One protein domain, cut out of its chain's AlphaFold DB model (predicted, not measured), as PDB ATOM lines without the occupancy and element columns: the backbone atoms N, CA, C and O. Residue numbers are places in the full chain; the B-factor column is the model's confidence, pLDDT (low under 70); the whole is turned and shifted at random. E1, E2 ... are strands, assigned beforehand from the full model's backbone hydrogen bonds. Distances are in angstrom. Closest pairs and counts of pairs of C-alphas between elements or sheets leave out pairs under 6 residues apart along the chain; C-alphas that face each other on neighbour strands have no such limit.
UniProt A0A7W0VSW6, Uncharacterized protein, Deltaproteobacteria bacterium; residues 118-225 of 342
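Overview. This is residues 118 to 225 of the 342 residues of an uncharacterized protein of Deltaproteobacteria bacterium (UniProt A0A7W0VSW6). Two twisted sheets are stacked face to face as a sandwich, with E3, E4, E1 and E7 in one and E2, E5 and E6 in the other, their strands at 31 degrees. The 108 printed residues hold seven named strands, E1 to E7 along the chain, and no named helix; the class is all strand, with under half of the residues, 49, in named elements. The first sheet, in the order E3, E4, E1, E7, is mixed; the second, E2, E5, E6, is antiparallel. The whole is compact, with a radius of gyration of the C-alphas of 13.2 A and spans of 39 by 32 by 23 A.

Along the chain. E1, residues 120 to 126, begins at C-alpha (165.800, -9.169, 92.713) and is 19.1 A long. E2 is residues 142 to 145, E3 156 to 160 and E4 181 to 187. E5, residues 190 to 199, is 29.2 A long, and E6, residues 205 to 214, 27.9 A. E7, residues 219 to 224, ends at C-alpha (154.573, -8.185, 78.544).

Arrangement. E1 is parallel to E7, with N 125 and O 222 2.8 A apart, and antiparallel to E4, with N 124 and O 182 2.8 A apart. E3 and E4 form a hairpin, with N 183 and O 158 2.8 A apart. In the other sheet, E5 is antiparallel to E2, with N 145 and O 193 2.8 A apart, and forms a hairpin with E6, with N 194 and O 210 2.8 A apart. Between the sheets, the closest C-alphas of E6 and E7, Thr 214 and Thr 220, are 6.0 A apart.

Size, cuts and confidence. The C-alphas of Gly 118 and Gln 202, the two farthest apart, are 42.5 A apart. The links E1 to E2 and E3 to E4 are long. The printed part has no cut, and no printed residue is under 70 in pLDDT.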
ATOM      1  N   GLY A 118     170.290 -10.688  98.225       98.00
ATOM      2  CA  GLY A 118     170.598 -11.556  97.092       98.00
ATOM      3  C   GLY A 118     169.411 -11.826  96.162       98.00
ATOM      4  O   GLY A 118     169.558 -12.570  95.193       98.00
ATOM      5  N   ARG A 119     168.238 -11.230  96.413       98.50
ATOM      6  CA  ARG A 119     167.048 -11.357  95.562       98.50
ATOM      7  C   ARG A 119     166.763 -10.077  94.786       98.50
ATOM      8  O   ARG A 119     167.081  -8.970  95.228       98.50
ATOM      9  N   ALA A 120     166.156 -10.245  93.619       98.62
ATOM     10  CA  ALA A 120     165.800  -9.169  92.713       98.62
ATOM     11  C   ALA A 120     164.341  -8.732  92.881       98.62
ATOM     12  O   ALA A 120     163.463  -9.515  93.251       98.62
ATOM     13  N   PHE A 121     164.092  -7.475  92.524       98.75
ATOM     14  CA  PHE A 121     162.754  -6.938  92.295       98.75
ATOM     15  C   PHE A 121     162.441  -6.972  90.793       98.75
ATOM     16  O   PHE A 121     163.232  -6.482  89.989       98.75
ATOM     17  N   LEU A 122     161.296  -7.517  90.393       98.75
ATOM     18  CA  LEU A 122     160.858  -7.507  88.995       98.75
ATOM     19  C   LEU A 122     159.606  -6.645  88.862       98.75
ATOM     20  O   LEU A 122     158.597  -6.943  89.494       98.75
ATOM     21  N   ALA A 123     159.655  -5.623  88.011       98.38
ATOM     22  CA  ALA A 123     158.478  -4.873  87.594       98.38
ATOM     23  C   ALA A 123     158.198  -5.109  86.111       98.38
ATOM     24  O   ALA A 123     159.089  -5.036  85.267       98.38
ATOM     25  N   VAL A 124     156.939  -5.376  85.797       98.19
ATOM     26  CA  VAL A 124     156.490  -5.690  84.446       98.19
ATOM     27  C   VAL A 124     155.402  -4.707  84.065       98.19
ATOM     28  O   VAL A 124     154.398  -4.579  84.766       98.19
ATOM     29  N   GLU A 125     155.583  -4.034  82.938       97.12
ATOM     30  CA  GLU A 125     154.504  -3.314  82.282       97.12
ATOM     31  C   GLU A 125     153.656  -4.279  81.458       97.12
ATOM     32  O   GLU A 125     154.167  -5.039  80.637       97.12
ATOM     33  N   LEU A 126     152.348  -4.234  81.681       97.44
ATOM     34  CA  LEU A 126     151.352  -5.014  80.967       97.44
ATOM     35  C   LEU A 126     150.723  -4.103  79.917       97.44
ATOM     36  O   LEU A 126     149.955  -3.192  80.237       97.44
ATOM     37  N   GLN A 127     151.064  -4.325  78.656       95.31
ATOM     38  CA  GLN A 127     150.581  -3.516  77.540       95.31
ATOM     39  C   GLN A 127     150.093  -4.415  76.414       95.31
ATOM     40  O   GLN A 127     150.490  -5.565  76.319       95.31
ATOM     41  N   ARG A 128     149.231  -3.898  75.549       90.00
ATOM     42  CA  ARG A 128     148.863  -4.505  74.269       90.00
ATOM     43  C   ARG A 128     149.882  -4.110  73.198       90.00
ATOM     44  O   ARG A 128     150.662  -3.182  73.385       90.00
ATOM     45  N   GLN A 129     149.813  -4.744  72.027       82.69
ATOM     46  CA  GLN A 129     150.689  -4.424  70.885       82.69
ATOM     47  C   GLN A 129     150.572  -2.972  70.389       82.69
ATOM     48  O   GLN A 129     151.501  -2.442  69.792       82.69
ATOM     49  N   ASN A 130     149.444  -2.305  70.649       84.31
ATOM     50  CA  ASN A 130     149.247  -0.892  70.316       84.31
ATOM     51  C   ASN A 130     149.723   0.072  71.425       84.31
ATOM     52  O   ASN A 130     149.356   1.245  71.403       84.31
ATOM     53  N   GLY A 131     150.455  -0.421  72.430       89.62
ATOM     54  CA  GLY A 131     150.961   0.358  73.564       89.62
ATOM     55  C   GLY A 131     149.921   0.697  74.636       89.62
ATOM     56  O   GLY A 131     150.270   1.269  75.666       89.62
ATOM     57  N   THR A 132     148.642   0.350  74.445       93.00
ATOM     58  CA  THR A 132     147.622   0.597  75.479       93.00
ATOM     59  C   THR A 132     147.764  -0.384  76.646       93.00
ATOM     60  O   THR A 132     148.124  -1.539  76.418       93.00
ATOM     61  N   PRO A 133     147.460   0.017  77.893       96.12
ATOM     62  CA  PRO A 133     147.532  -0.877  79.046       96.12
ATOM     63  C   PRO A 133     146.668  -2.126  78.900       96.12
ATOM     64  O   PRO A 133     145.529  -2.069  78.430       96.12
ATOM     65  N   LEU A 134     147.198  -3.251  79.368       95.44
ATOM     66  CA  LEU A 134     146.469  -4.505  79.456       95.44
ATOM     67  C   LEU A 134     145.873  -4.658  80.866       95.44
ATOM     68  O   LEU A 134     146.601  -4.759  81.853       95.44
ATOM     69  N   THR A 135     144.544  -4.638  80.959       96.25
ATOM     70  CA  THR A 135     143.770  -4.699  82.212       96.25
ATOM     71  C   THR A 135     142.895  -5.946  82.271       96.25
ATOM     72  O   THR A 135     142.746  -6.657  81.276       96.25
ATOM     73  N   GLY A 136     142.305  -6.222  83.436       96.12
ATOM     74  CA  GLY A 136     141.382  -7.345  83.607       96.12
ATOM     75  C   GLY A 136     142.069  -8.704  83.746       96.12
ATOM     76  O   GLY A 136     141.379  -9.713  83.802       96.12
ATOM     77  N   ILE A 137     143.405  -8.738  83.811       97.12
ATOM     78  CA  ILE A 137     144.183  -9.971  83.960       97.12
ATOM     79  C   ILE A 137     144.174 -10.405  85.433       97.12
ATOM     80  O   ILE A 137     144.662  -9.641  86.270       97.12
ATOM     81  N   PRO A 138     143.656 -11.593  85.780       98.12
ATOM     82  CA  PRO A 138     143.800 -12.167  87.113       98.12
ATOM     83  C   PRO A 138     145.269 -12.362  87.495       98.12
ATOM     84  O   PRO A 138     146.100 -12.733  86.669       98.12
ATOM     85  N   ILE A 139     145.598 -12.194  88.772       98.19
ATOM     86  CA  ILE A 139     146.977 -12.372  89.246       98.19
ATOM     87  C   ILE A 139     147.499 -13.804  89.057       98.19
ATOM     88  O   ILE A 139     148.695 -14.011  88.880       98.19
ATOM     89  N   THR A 140     146.596 -14.789  89.038       98.00
ATOM     90  CA  THR A 140     146.901 -16.203  88.773       98.00
ATOM     91  C   THR A 140     147.387 -16.462  87.350       98.00
ATOM     92  O   THR A 140     148.009 -17.492  87.105       98.00
ATOM     93  N   ASP A 141     147.138 -15.531  86.425       97.94
ATOM     94  CA  ASP A 141     147.570 -15.627  85.031       97.94
ATOM     95  C   ASP A 141     148.960 -15.014  84.795       97.94
ATOM     96  O   ASP A 141     149.442 -14.999  83.659       97.94
ATOM     97  N   ILE A 142     149.618 -14.539  85.862       98.19
ATOM     98  CA  ILE A 142     150.994 -14.035  85.864       98.19
ATOM     99  C   ILE A 142     151.887 -15.061  86.565       98.19
ATOM    100  O   ILE A 142     151.874 -15.186  87.788       98.19
ATOM    101  N   VAL A 143     152.684 -15.805  85.795       98.25
ATOM    102  CA  VAL A 143     153.522 -16.887  86.332       98.25
ATOM    103  C   VAL A 143     154.953 -16.745  85.839       98.25
ATOM    104  O   VAL A 143     155.203 -16.767  84.638       98.25
ATOM    105  N   LEU A 144     155.909 -16.666  86.761       98.38
ATOM    106  CA  LEU A 144     157.328 -16.790  86.437       98.38
ATOM    107  C   LEU A 144     157.719 -18.271  86.406       98.38
ATOM    108  O   LEU A 144     157.370 -19.016  87.321       98.38
ATOM    109  N   ARG A 145     158.427 -18.702  85.361       98.00
ATOM    110  CA  ARG A 145     158.836 -20.094  85.146       98.00
ATOM    111  C   ARG A 145     160.336 -20.222  84.933       98.00
ATOM    112  O   ARG A 145     160.954 -19.330  84.355       98.00
ATOM    113  N   ASP A 146     160.908 -21.323  85.394       97.19
ATOM    114  CA  ASP A 146     162.308 -21.669  85.149       97.19
ATOM    115  C   ASP A 146     162.512 -22.356  83.784       97.19
ATOM    116  O   ASP A 146     161.577 -22.523  82.995       97.19
ATOM    117  N   ALA A 147     163.750 -22.768  83.504       93.00
ATOM    118  CA  ALA A 147     164.115 -23.468  82.271       93.00
ATOM    119  C   ALA A 147     163.454 -24.854  82.118       93.00
ATOM    120  O   ALA A 147     163.386 -25.380  81.009       93.00
ATOM    121  N   LEU A 148     162.947 -25.443  83.208       95.00
ATOM    122  CA  LEU A 148     162.178 -26.692  83.211       95.00
ATOM    123  C   LEU A 148     160.664 -26.428  83.137       95.00
ATOM    124  O   LEU A 148     159.865 -27.351  83.304       95.00
ATOM    125  N   ASN A 149     160.259 -25.178  82.872       94.75
ATOM    126  CA  ASN A 149     158.873 -24.718  82.823       94.75
ATOM    127  C   ASN A 149     158.125 -24.893  84.166       94.75
ATOM    128  O   ASN A 149     156.889 -24.827  84.202       94.75
ATOM    129  N   ALA A 150     158.844 -25.069  85.279       97.56
ATOM    130  CA  ALA A 150     158.274 -25.123  86.619       97.56
ATOM    131  C   ALA A 150     158.057 -23.700  87.171       97.56
ATOM    132  O   ALA A 150     158.857 -22.806  86.886       97.56
ATOM    133  N   PRO A 151     156.980 -23.444  87.940       97.88
ATOM    134  CA  PRO A 151     156.780 -22.150  88.586       97.88
ATOM    135  C   PRO A 151     157.923 -21.802  89.545       97.88
ATOM    136  O   PRO A 151     158.317 -22.612  90.382       97.88
ATOM    137  N   VAL A 152     158.415 -20.569  89.459       98.12
ATOM    138  CA  VAL A 152     159.450 -20.037  90.351       98.12
ATOM    139  C   VAL A 152     158.799 -19.536  91.634       98.12
ATOM    140  O   VAL A 152     157.846 -18.758  91.601       98.12
ATOM    141  N   VAL A 153     159.343 -19.946  92.778       97.44
ATOM    142  CA  VAL A 153     158.886 -19.460  94.085       97.44
ATOM    143  C   VAL A 153     159.383 -18.030  94.305       97.44
ATOM    144  O   VAL A 153     160.588 -17.778  94.364       97.44
ATOM    145  N   VAL A 154     158.435 -17.108  94.459       98.06
ATOM    146  CA  VAL A 154     158.641 -15.680  94.746       98.06
ATOM    147  C   VAL A 154     157.912 -15.306  96.041       98.06
ATOM    148  O   VAL A 154     156.973 -15.998  96.441       98.06
ATOM    149  N   ALA A 155     158.315 -14.225  96.715       97.38
ATOM    150  CA  ALA A 155     157.679 -13.809  97.976       97.38
ATOM    151  C   ALA A 155     156.238 -13.302  97.786       97.38
ATOM    152  O   ALA A 155     155.442 -13.321  98.730       97.38
ATOM    153  N   GLY A 156     155.910 -12.865  96.571       97.69
ATOM    154  CA  GLY A 156     154.559 -12.531  96.149       97.69
ATOM    155  C   GLY A 156     154.538 -11.880  94.771       97.69
ATOM    156  O   GLY A 156     155.547 -11.347  94.305       97.69
ATOM    157  N   THR A 157     153.371 -11.942  94.138       98.56
ATOM    158  CA  THR A 157     153.041 -11.202  92.916       98.56
ATOM    159  C   THR A 157     151.971 -10.188  93.292       98.56
ATOM    160  O   THR A 157     151.048 -10.548  94.021       98.56
ATOM    161  N   TYR A 158     152.099  -8.940  92.842       98.69
ATOM    162  CA  TYR A 158     151.200  -7.845  93.221       98.69
ATOM    163  C   TYR A 158     150.962  -6.895  92.054       98.69
ATOM    164  O   TYR A 158     151.904  -6.539  91.345       98.69
ATOM    165  N   PHE A 159     149.731  -6.427  91.870       98.62
ATOM    166  CA  PHE A 159     149.470  -5.318  90.953       98.62
ATOM    167  C   PHE A 159     149.798  -3.980  91.612       98.62
ATOM    168  O   PHE A 159     149.682  -3.823  92.826       98.62
ATOM    169  N   PHE A 160     150.204  -3.004  90.803       98.06
ATOM    170  CA  PHE A 160     150.350  -1.627  91.265       98.06
ATOM    171  C   PHE A 160     148.978  -0.949  91.353       98.06
ATOM    172  O   PHE A 160     148.236  -0.926  90.373       98.06
ATOM    173  N   GLY A 161     148.663  -0.370  92.510       97.31
ATOM    174  CA  GLY A 161     147.454   0.407  92.756       97.31
ATOM    175  C   GLY A 161     147.564   1.866  92.306       97.31
ATOM    176  O   GLY A 161     148.551   2.297  91.701       97.31
ATOM    177  N   ALA A 162     146.532   2.652  92.630       94.62
ATOM    178  CA  ALA A 162     146.388   4.051  92.208       94.62
ATOM    179  C   ALA A 162     147.480   4.989  92.758       94.62
ATOM    180  O   ALA A 162     147.869   5.942  92.088       94.62
ATOM    181  N   ALA A 163     148.036   4.693  93.935       93.25
ATOM    182  CA  ALA A 163     149.137   5.466  94.518       93.25
ATOM    183  C   ALA A 163     150.485   5.252  93.801       93.25
ATOM    184  O   ALA A 163     151.460   5.936  94.088       93.25
ATOM    185  N   GLY A 164     150.553   4.296  92.868       94.38
ATOM    186  CA  GLY A 164     151.797   3.910  92.209       94.38
ATOM    187  C   GLY A 164     152.632   2.909  93.007       94.38
ATOM    188  O   GLY A 164     153.660   2.478  92.489       94.38
ATOM    189  N   ASP A 165     152.158   2.516  94.191       97.69
ATOM    190  CA  ASP A 165     152.664   1.404  94.993       97.69
ATOM    191  C   ASP A 165     151.919   0.104  94.688       97.69
ATOM    192  O   ASP A 165     150.806   0.130  94.162       97.69
ATOM    193  N   ILE A 166     152.517  -1.036  95.023       98.31
ATOM    194  CA  ILE A 166     151.830  -2.327  94.988       98.31
ATOM    195  C   ILE A 166     150.637  -2.338  95.947       98.31
ATOM    196  O   ILE A 166     150.704  -1.771  97.032       98.31
ATOM    197  N   ASP A 167     149.551  -2.995  95.553       98.31
ATOM    198  CA  ASP A 167     148.323  -3.087  96.339       98.31
ATOM    199  C   ASP A 167     147.977  -4.565  96.587       98.31
ATOM    200  O   ASP A 167     147.532  -5.260  95.667       98.31
ATOM    201  N   PRO A 168     148.175  -5.071  97.819       98.31
ATOM    202  CA  PRO A 168     147.848  -6.449  98.176       98.31
ATOM    203  C   PRO A 168     146.368  -6.823  98.037       98.31
ATOM    204  O   PRO A 168     146.058  -8.013  98.014       98.31
ATOM    205  N   ALA A 169     145.456  -5.847  97.960       98.06
ATOM    206  CA  ALA A 169     144.031  -6.100  97.772       98.06
ATOM    207  C   ALA A 169     143.651  -6.307  96.295       98.06
ATOM    208  O   ALA A 169     142.592  -6.870  96.009       98.06
ATOM    209  N   LEU A 170     144.494  -5.883  95.345       98.31
ATOM    210  CA  LEU A 170     144.223  -6.056  93.920       98.31
ATOM    211  C   LEU A 170     144.547  -7.478  93.458       98.31
ATOM    212  O   LEU A 170     145.697  -7.909  93.433       98.31
ATOM    213  N   THR A 171     143.521  -8.183  92.987       98.38
ATOM    214  CA  THR A 171     143.640  -9.523  92.388       98.38
ATOM    215  C   THR A 171     143.549  -9.514  90.864       98.38
ATOM    216  O   THR A 171     143.743 -10.551  90.230       98.38
ATOM    217  N   VAL A 172     143.272  -8.350  90.268       98.25
ATOM    218  CA  VAL A 172     143.103  -8.155  88.824       98.25
ATOM    219  C   VAL A 172     143.860  -6.903  88.378       98.25
ATOM    220  O   VAL A 172     143.839  -5.885  89.070       98.25
ATOM    221  N   ALA A 173     144.508  -6.969  87.214       97.94
ATOM    222  CA  ALA A 173     145.265  -5.864  86.640       97.94
ATOM    223  C   ALA A 173     144.370  -4.647  86.355       97.94
ATOM    224  O   ALA A 173     143.352  -4.753  85.661       97.94
ATOM    225  N   THR A 174     144.786  -3.473  86.827       97.44
ATOM    226  CA  THR A 174     144.118  -2.185  86.601       97.44
ATOM    227  C   THR A 174     145.074  -1.185  85.951       97.44
ATOM    228  O   THR A 174     146.285  -1.399  85.894       97.44
ATOM    229  N   THR A 175     144.528  -0.086  85.425       96.12
ATOM    230  CA  THR A 175     145.338   1.021  84.904       96.12
ATOM    231  C   THR A 175     145.530   2.079  85.983       96.12
ATOM    232  O   THR A 175     144.558   2.545  86.572       96.12
ATOM    233  N   ASN A 176     146.765   2.542  86.156       92.81
ATOM    234  CA  ASN A 176     147.113   3.735  86.913       92.81
ATOM    235  C   ASN A 176     148.027   4.637  86.067       92.81
ATOM    236  O   ASN A 176     149.050   4.180  85.555       92.81
ATOM    237  N   GLY A 177     147.654   5.907  85.887       89.56
ATOM    238  CA  GLY A 177     148.456   6.869  85.117       89.56
ATOM    239  C   GLY A 177     148.723   6.433  83.672       89.56
ATOM    240  O   GLY A 177     149.807   6.667  83.150       89.56
ATOM    241  N   GLY A 178     147.773   5.728  83.048       92.81
ATOM    242  CA  GLY A 178     147.937   5.191  81.694       92.81
ATOM    243  C   GLY A 178     148.884   3.989  81.594       92.81
ATOM    244  O   GLY A 178     149.281   3.648  80.487       92.81
ATOM    245  N   ARG A 179     149.237   3.338  82.711       94.94
ATOM    246  CA  ARG A 179     150.063   2.118  82.765       94.94
ATOM    247  C   ARG A 179     149.335   1.020  83.538       94.94
ATOM    248  O   ARG A 179     148.674   1.303  84.529       94.94
ATOM    249  N   SER A 180     149.489  -0.231  83.120       97.62
ATOM    250  CA  SER A 180     149.120  -1.412  83.914       97.62
ATOM    251  C   SER A 180     150.407  -2.138  84.268       97.62
ATOM    252  O   SER A 180     151.283  -2.284  83.414       97.62
ATOM    253  N   ARG A 181     150.590  -2.491  85.541       97.69
ATOM    254  CA  ARG A 181     151.872  -3.001  86.038       97.69
ATOM    255  C   ARG A 181     151.670  -4.094  87.072       97.69
ATOM    256  O   ARG A 181     150.764  -4.006  87.900       97.69
ATOM    257  N   VAL A 182     152.586  -5.053  87.080       98.56
ATOM    258  CA  VAL A 182     152.704  -6.093  88.106       98.56
ATOM    259  C   VAL A 182     154.137  -6.140  88.634       98.56
ATOM    260  O   VAL A 182     155.087  -5.911  87.885       98.56
ATOM    261  N   ALA A 183     154.292  -6.396  89.927       98.62
ATOM    262  CA  ALA A 183     155.568  -6.622  90.584       98.62
ATOM    263  C   ALA A 183     155.662  -8.065  91.085       98.62
ATOM    264  O   ALA A 183     154.687  -8.606  91.608       98.62
ATOM    265  N   LEU A 184     156.846  -8.662  90.966       98.75
ATOM    266  CA  LEU A 184     157.207  -9.913  91.625       98.75
ATOM    267  C   LEU A 184     158.343  -9.619  92.610       98.75
ATOM    268  O   LEU A 184     159.370  -9.043  92.236       98.75
ATOM    269  N   LEU A 185     158.140  -9.992  93.873       98.75
ATOM    270  CA  LEU A 185     159.093  -9.760  94.960       98.75
ATOM    271  C   LEU A 185     159.975 -10.990  95.198       98.75
ATOM    272  O   LEU A 185     159.520 -12.127  95.093       98.75
ATOM    273  N   ASP A 186     161.224 -10.763  95.591       98.38
ATOM    274  CA  ASP A 186     162.226 -11.785  95.923       98.38
ATOM    275  C   ASP A 186     162.528 -12.798  94.804       98.38
ATOM    276  O   ASP A 186     162.791 -13.984  95.047       98.38
ATOM    277  N   VAL A 187     162.551 -12.319  93.560       98.62
ATOM    278  CA  VAL A 187     162.909 -13.144  92.405       98.62
ATOM    279  C   VAL A 187     164.373 -13.589  92.541       98.62
ATOM    280  O   VAL A 187     165.253 -12.734  92.679       98.62
ATOM    281  N   PRO A 188     164.681 -14.900  92.547       98.50
ATOM    282  CA  PRO A 188     166.071 -15.347  92.590       98.50
ATOM    283  C   PRO A 188     166.848 -14.860  91.353       98.50
ATOM    284  O   PRO A 188     166.242 -14.681  90.298       98.50
ATOM    285  N   PRO A 189     168.172 -14.649  91.435       98.12
ATOM    286  CA  PRO A 189     168.999 -14.344  90.264       98.12
ATOM    287  C   PRO A 189     168.947 -15.486  89.244       98.12
ATOM    288  O   PRO A 189     168.916 -16.649  89.641       98.12
ATOM    289  N   GLY A 190     168.935 -15.175  87.950       96.69
ATOM    290  CA  GLY A 190     168.905 -16.187  86.890       96.69
ATOM    291  C   GLY A 190     168.136 -15.748  85.648       96.69
ATOM    292  O   GLY A 190     167.783 -14.577  85.499       96.69
ATOM    293  N   THR A 191     167.875 -16.712  84.765       95.00
ATOM    294  CA  THR A 191     167.078 -16.532  83.548       95.00
ATOM    295  C   THR A 191     165.790 -17.338  83.653       95.00
ATOM    296  O   THR A 191     165.807 -18.519  83.998       95.00
ATOM    297  N   TYR A 192     164.674 -16.688  83.346       96.94
ATOM    298  CA  TYR A 192     163.319 -17.189  83.535       96.94
ATOM    299  C   TYR A 192     162.439 -16.822  82.343       96.94
ATOM    300  O   TYR A 192     162.800 -16.003  81.499       96.94
ATOM    301  N   THR A 193     161.238 -17.386  82.305       95.88
ATOM    302  CA  THR A 193     160.163 -16.973  81.403       95.88
ATOM    303  C   THR A 193     158.993 -16.460  82.226       95.88
ATOM    304  O   THR A 193     158.392 -17.204  82.999       95.88
ATOM    305  N   LEU A 194     158.652 -15.185  82.069       97.25
ATOM    306  CA  LEU A 194     157.392 -14.646  82.557       97.25
ATOM    307  C   LEU A 194     156.289 -15.006  81.567       97.25
ATOM    308  O   LEU A 194     156.309 -14.559  80.424       97.25
ATOM    309  N   ARG A 195     155.312 -15.772  82.036       96.56
ATOM    310  CA  ARG A 195     154.107 -16.127  81.299       96.56
ATOM    311  C   ARG A 195     152.945 -15.251  81.748       96.56
ATOM    312  O   ARG A 195     152.598 -15.257  82.928       96.56
ATOM    313  N   VAL A 196     152.327 -14.553  80.801       96.69
ATOM    314  CA  VAL A 196     151.120 -13.742  81.006       96.69
ATOM    315  C   VAL A 196     150.008 -14.277  80.114       96.69
ATOM    316  O   VAL A 196     150.131 -14.246  78.889       96.69
ATOM    317  N   THR A 197     148.922 -14.763  80.714       96.12
ATOM    318  CA  THR A 197     147.718 -15.193  79.979       96.12
ATOM    319  C   THR A 197     146.636 -14.126  80.080       96.12
ATOM    320  O   THR A 197     146.426 -13.553  81.140       96.12
ATOM    321  N   TYR A 198     145.985 -13.794  78.969       94.69
ATOM    322  CA  TYR A 198     145.007 -12.708  78.931       94.69
ATOM    323  C   TYR A 198     143.983 -12.894  77.808       94.69
ATOM    324  O   TYR A 198     144.263 -13.597  76.834       94.69
ATOM    325  N   PRO A 199     142.794 -12.267  77.899       91.00
ATOM    326  CA  PRO A 199     141.808 -12.321  76.829       91.00
ATOM    327  C   PRO A 199     142.356 -11.733  75.523       91.00
ATOM    328  O   PRO A 199     142.958 -10.655  75.508       91.00
ATOM    329  N   ASN A 200     142.124 -12.424  74.413       85.94
ATOM    330  CA  ASN A 200     142.347 -11.886  73.080       85.94
ATOM    331  C   ASN A 200     141.128 -11.047  72.641       85.94
ATOM    332  O   ASN A 200     140.035 -11.152  73.200       85.94
ATOM    333  N   GLY A 201     141.298 -10.205  71.618       81.06
ATOM    334  CA  GLY A 201     140.214  -9.351  71.105       81.06
ATOM    335  C   GLY A 201     139.037 -10.106  70.464       81.06
ATOM    336  O   GLY A 201     138.076  -9.471  70.049       81.06
ATOM    337  N   GLN A 202     139.110 -11.438  70.374       87.19
ATOM    338  CA  GLN A 202     138.115 -12.323  69.759       87.19
ATOM    339  C   GLN A 202     137.362 -13.180  70.799       87.19
ATOM    340  O   GLN A 202     136.611 -14.075  70.422       87.19
ATOM    341  N   GLY A 203     137.552 -12.929  72.100       86.81
ATOM    342  CA  GLY A 203     136.863 -13.648  73.179       86.81
ATOM    343  C   GLY A 203     137.515 -14.969  73.616       86.81
ATOM    344  O   GLY A 203     136.967 -15.649  74.478       86.81
ATOM    345  N   GLY A 204     138.677 -15.329  73.065       91.81
ATOM    346  CA  GLY A 204     139.527 -16.415  73.568       91.81
ATOM    347  C   GLY A 204     140.613 -15.911  74.522       91.81
ATOM    348  O   GLY A 204     140.658 -14.733  74.865       91.81
ATOM    349  N   THR A 205     141.532 -16.787  74.921       92.88
ATOM    350  CA  THR A 205     142.742 -16.421  75.678       92.88
ATOM    351  C   THR A 205     143.972 -16.472  74.783       92.88
ATOM    352  O   THR A 205     144.048 -17.285  73.863       92.88
ATOM    353  N   GLN A 206     144.964 -15.642  75.074       91.75
ATOM    354  CA  GLN A 206     146.306 -15.752  74.522       91.75
ATOM    355  C   GLN A 206     147.338 -15.732  75.643       91.75
ATOM    356  O   GLN A 206     147.112 -15.140  76.698       91.75
ATOM    357  N   THR A 207     148.475 -16.368  75.393       92.69
ATOM    358  CA  THR A 207     149.593 -16.432  76.329       92.69
ATOM    359  C   THR A 207     150.808 -15.775  75.694       92.69
ATOM    360  O   THR A 207     151.191 -16.122  74.577       92.69
ATOM    361  N   GLN A 208     151.410 -14.835  76.414       91.75
ATOM    362  CA  GLN A 208     152.690 -14.234  76.073       91.75
ATOM    363  C   GLN A 208     153.749 -14.773  77.028       91.75
ATOM    364  O   GLN A 208     153.606 -14.645  78.243       91.75
ATOM    365  N   ASP A 209     154.821 -15.310  76.462       92.31
ATOM    366  CA  ASP A 209     156.036 -15.640  77.191       92.31
ATOM    367  C   ASP A 209     157.062 -14.518  76.953       92.31
ATOM    368  O   ASP A 209     157.247 -14.056  75.823       92.31
ATOM    369  N   THR A 210     157.674 -14.025  78.027       93.31
ATOM    370  CA  THR A 210     158.672 -12.949  78.016       93.31
ATOM    371  C   THR A 210     159.913 -13.421  78.773       93.31
ATOM    372  O   THR A 210     159.793 -13.787  79.944       93.31
ATOM    373  N   PRO A 211     161.109 -13.419  78.167       93.56
ATOM    374  CA  PRO A 211     162.335 -13.800  78.849       93.56
ATOM    375  C   PRO A 211     162.696 -12.743  79.890       93.56
ATOM    376  O   PRO A 211     162.638 -11.539  79.637       93.56
ATOM    377  N   ILE A 212     163.084 -13.202  81.072       96.44
ATOM    378  CA  ILE A 212     163.474 -12.353  82.190       96.44
ATOM    379  C   ILE A 212     164.856 -12.780  82.657       96.44
ATOM    380  O   ILE A 212     165.053 -13.939  83.005       96.44
ATOM    381  N   THR A 213     165.778 -11.827  82.751       96.00
ATOM    382  CA  THR A 213     167.057 -12.020  83.442       96.00
ATOM    383  C   THR A 213     167.098 -11.119  84.666       96.00
ATOM    384  O   THR A 213     166.840  -9.915  84.569       96.00
ATOM    385  N   THR A 214     167.421 -11.691  85.820       97.75
ATOM    386  CA  THR A 214     167.582 -10.986  87.096       97.75
ATOM    387  C   THR A 214     168.983 -11.205  87.657       97.75
ATOM    388  O   THR A 214     169.606 -12.247  87.451       97.75
ATOM    389  N   VAL A 215     169.474 -10.222  88.411       97.38
ATOM    390  CA  VAL A 215     170.756 -10.290  89.128       97.38
ATOM    391  C   VAL A 215     170.532 -10.105  90.626       97.38
ATOM    392  O   VAL A 215     169.542  -9.494  91.036       97.38
ATOM    393  N   ALA A 216     171.440 -10.637  91.444       98.06
ATOM    394  CA  ALA A 216     171.390 -10.477  92.896       98.06
ATOM    395  C   ALA A 216     171.340  -8.995  93.282       98.06
ATOM    396  O   ALA A 216     172.050  -8.178  92.699       98.06
ATOM    397  N   ASP A 217     170.451  -8.662  94.223       97.94
ATOM    398  CA  ASP A 217     170.214  -7.297  94.711       97.94
ATOM    399  C   ASP A 217     169.857  -6.270  93.617       97.94
ATOM    400  O   ASP A 217     169.881  -5.059  93.843       97.94
ATOM    401  N   GLY A 218     169.472  -6.746  92.431       97.81
ATOM    402  CA  GLY A 218     169.096  -5.923  91.291       97.81
ATOM    403  C   GLY A 218     167.603  -5.623  91.208       97.81
ATOM    404  O   GLY A 218     166.792  -6.018  92.057       97.81
ATOM    405  N   ALA A 219     167.254  -4.928  90.133       98.19
ATOM    406  CA  ALA A 219     165.903  -4.779  89.630       98.19
ATOM    407  C   ALA A 219     165.860  -5.137  88.137       98.19
ATOM    408  O   ALA A 219     166.824  -4.900  87.406       98.19
ATOM    409  N   THR A 220     164.737  -5.668  87.670       98.19
ATOM    410  CA  THR A 220     164.492  -5.908  86.243       98.19
ATOM    411  C   THR A 220     163.177  -5.262  85.845       98.19
ATOM    412  O   THR A 220     162.170  -5.405  86.540       98.19
ATOM    413  N   LEU A 221     163.197  -4.552  84.721       97.62
ATOM    414  CA  LEU A 221     162.027  -3.982  84.076       97.62
ATOM    415  C   LEU A 221     161.719  -4.795  82.825       97.62
ATOM    416  O   LEU A 221     162.593  -5.006  81.984       97.62
ATOM    417  N   ALA A 222     160.476  -5.238  82.697       96.69
ATOM    418  CA  ALA A 222     160.027  -6.014  81.552       96.69
ATOM    419  C   ALA A 222     158.753  -5.424  80.950       96.69
ATOM    420  O   ALA A 222     158.006  -4.698  81.607       96.69
ATOM    421  N   LEU A 223     158.492  -5.782  79.698       94.38
ATOM    422  CA  LEU A 223     157.250  -5.482  79.001       94.38
ATOM    423  C   LEU A 223     156.604  -6.806  78.601       94.38
ATOM    424  O   LEU A 223     157.253  -7.633  77.965       94.38
ATOM    425  N   SER A 224     155.334  -7.003  78.945       92.88
ATOM    426  CA  SER A 224     154.573  -8.185  78.544       92.88
ATOM    427  C   SER A 224     153.210  -7.810  77.958       92.88
ATOM    428  O   SER A 224     152.630  -6.781  78.299       92.88
ATOM    429  N   GLY A 225     152.726  -8.641  77.032       81.25
ATOM    430  CA  GLY A 225     151.461  -8.485  76.299       81.25
ATOM    431  C   GLY A 225     151.530  -7.695  74.977       81.25
ATOM    432  O   GLY A 225     150.585  -7.738  74.187       81.25
TER     433      GLY A 225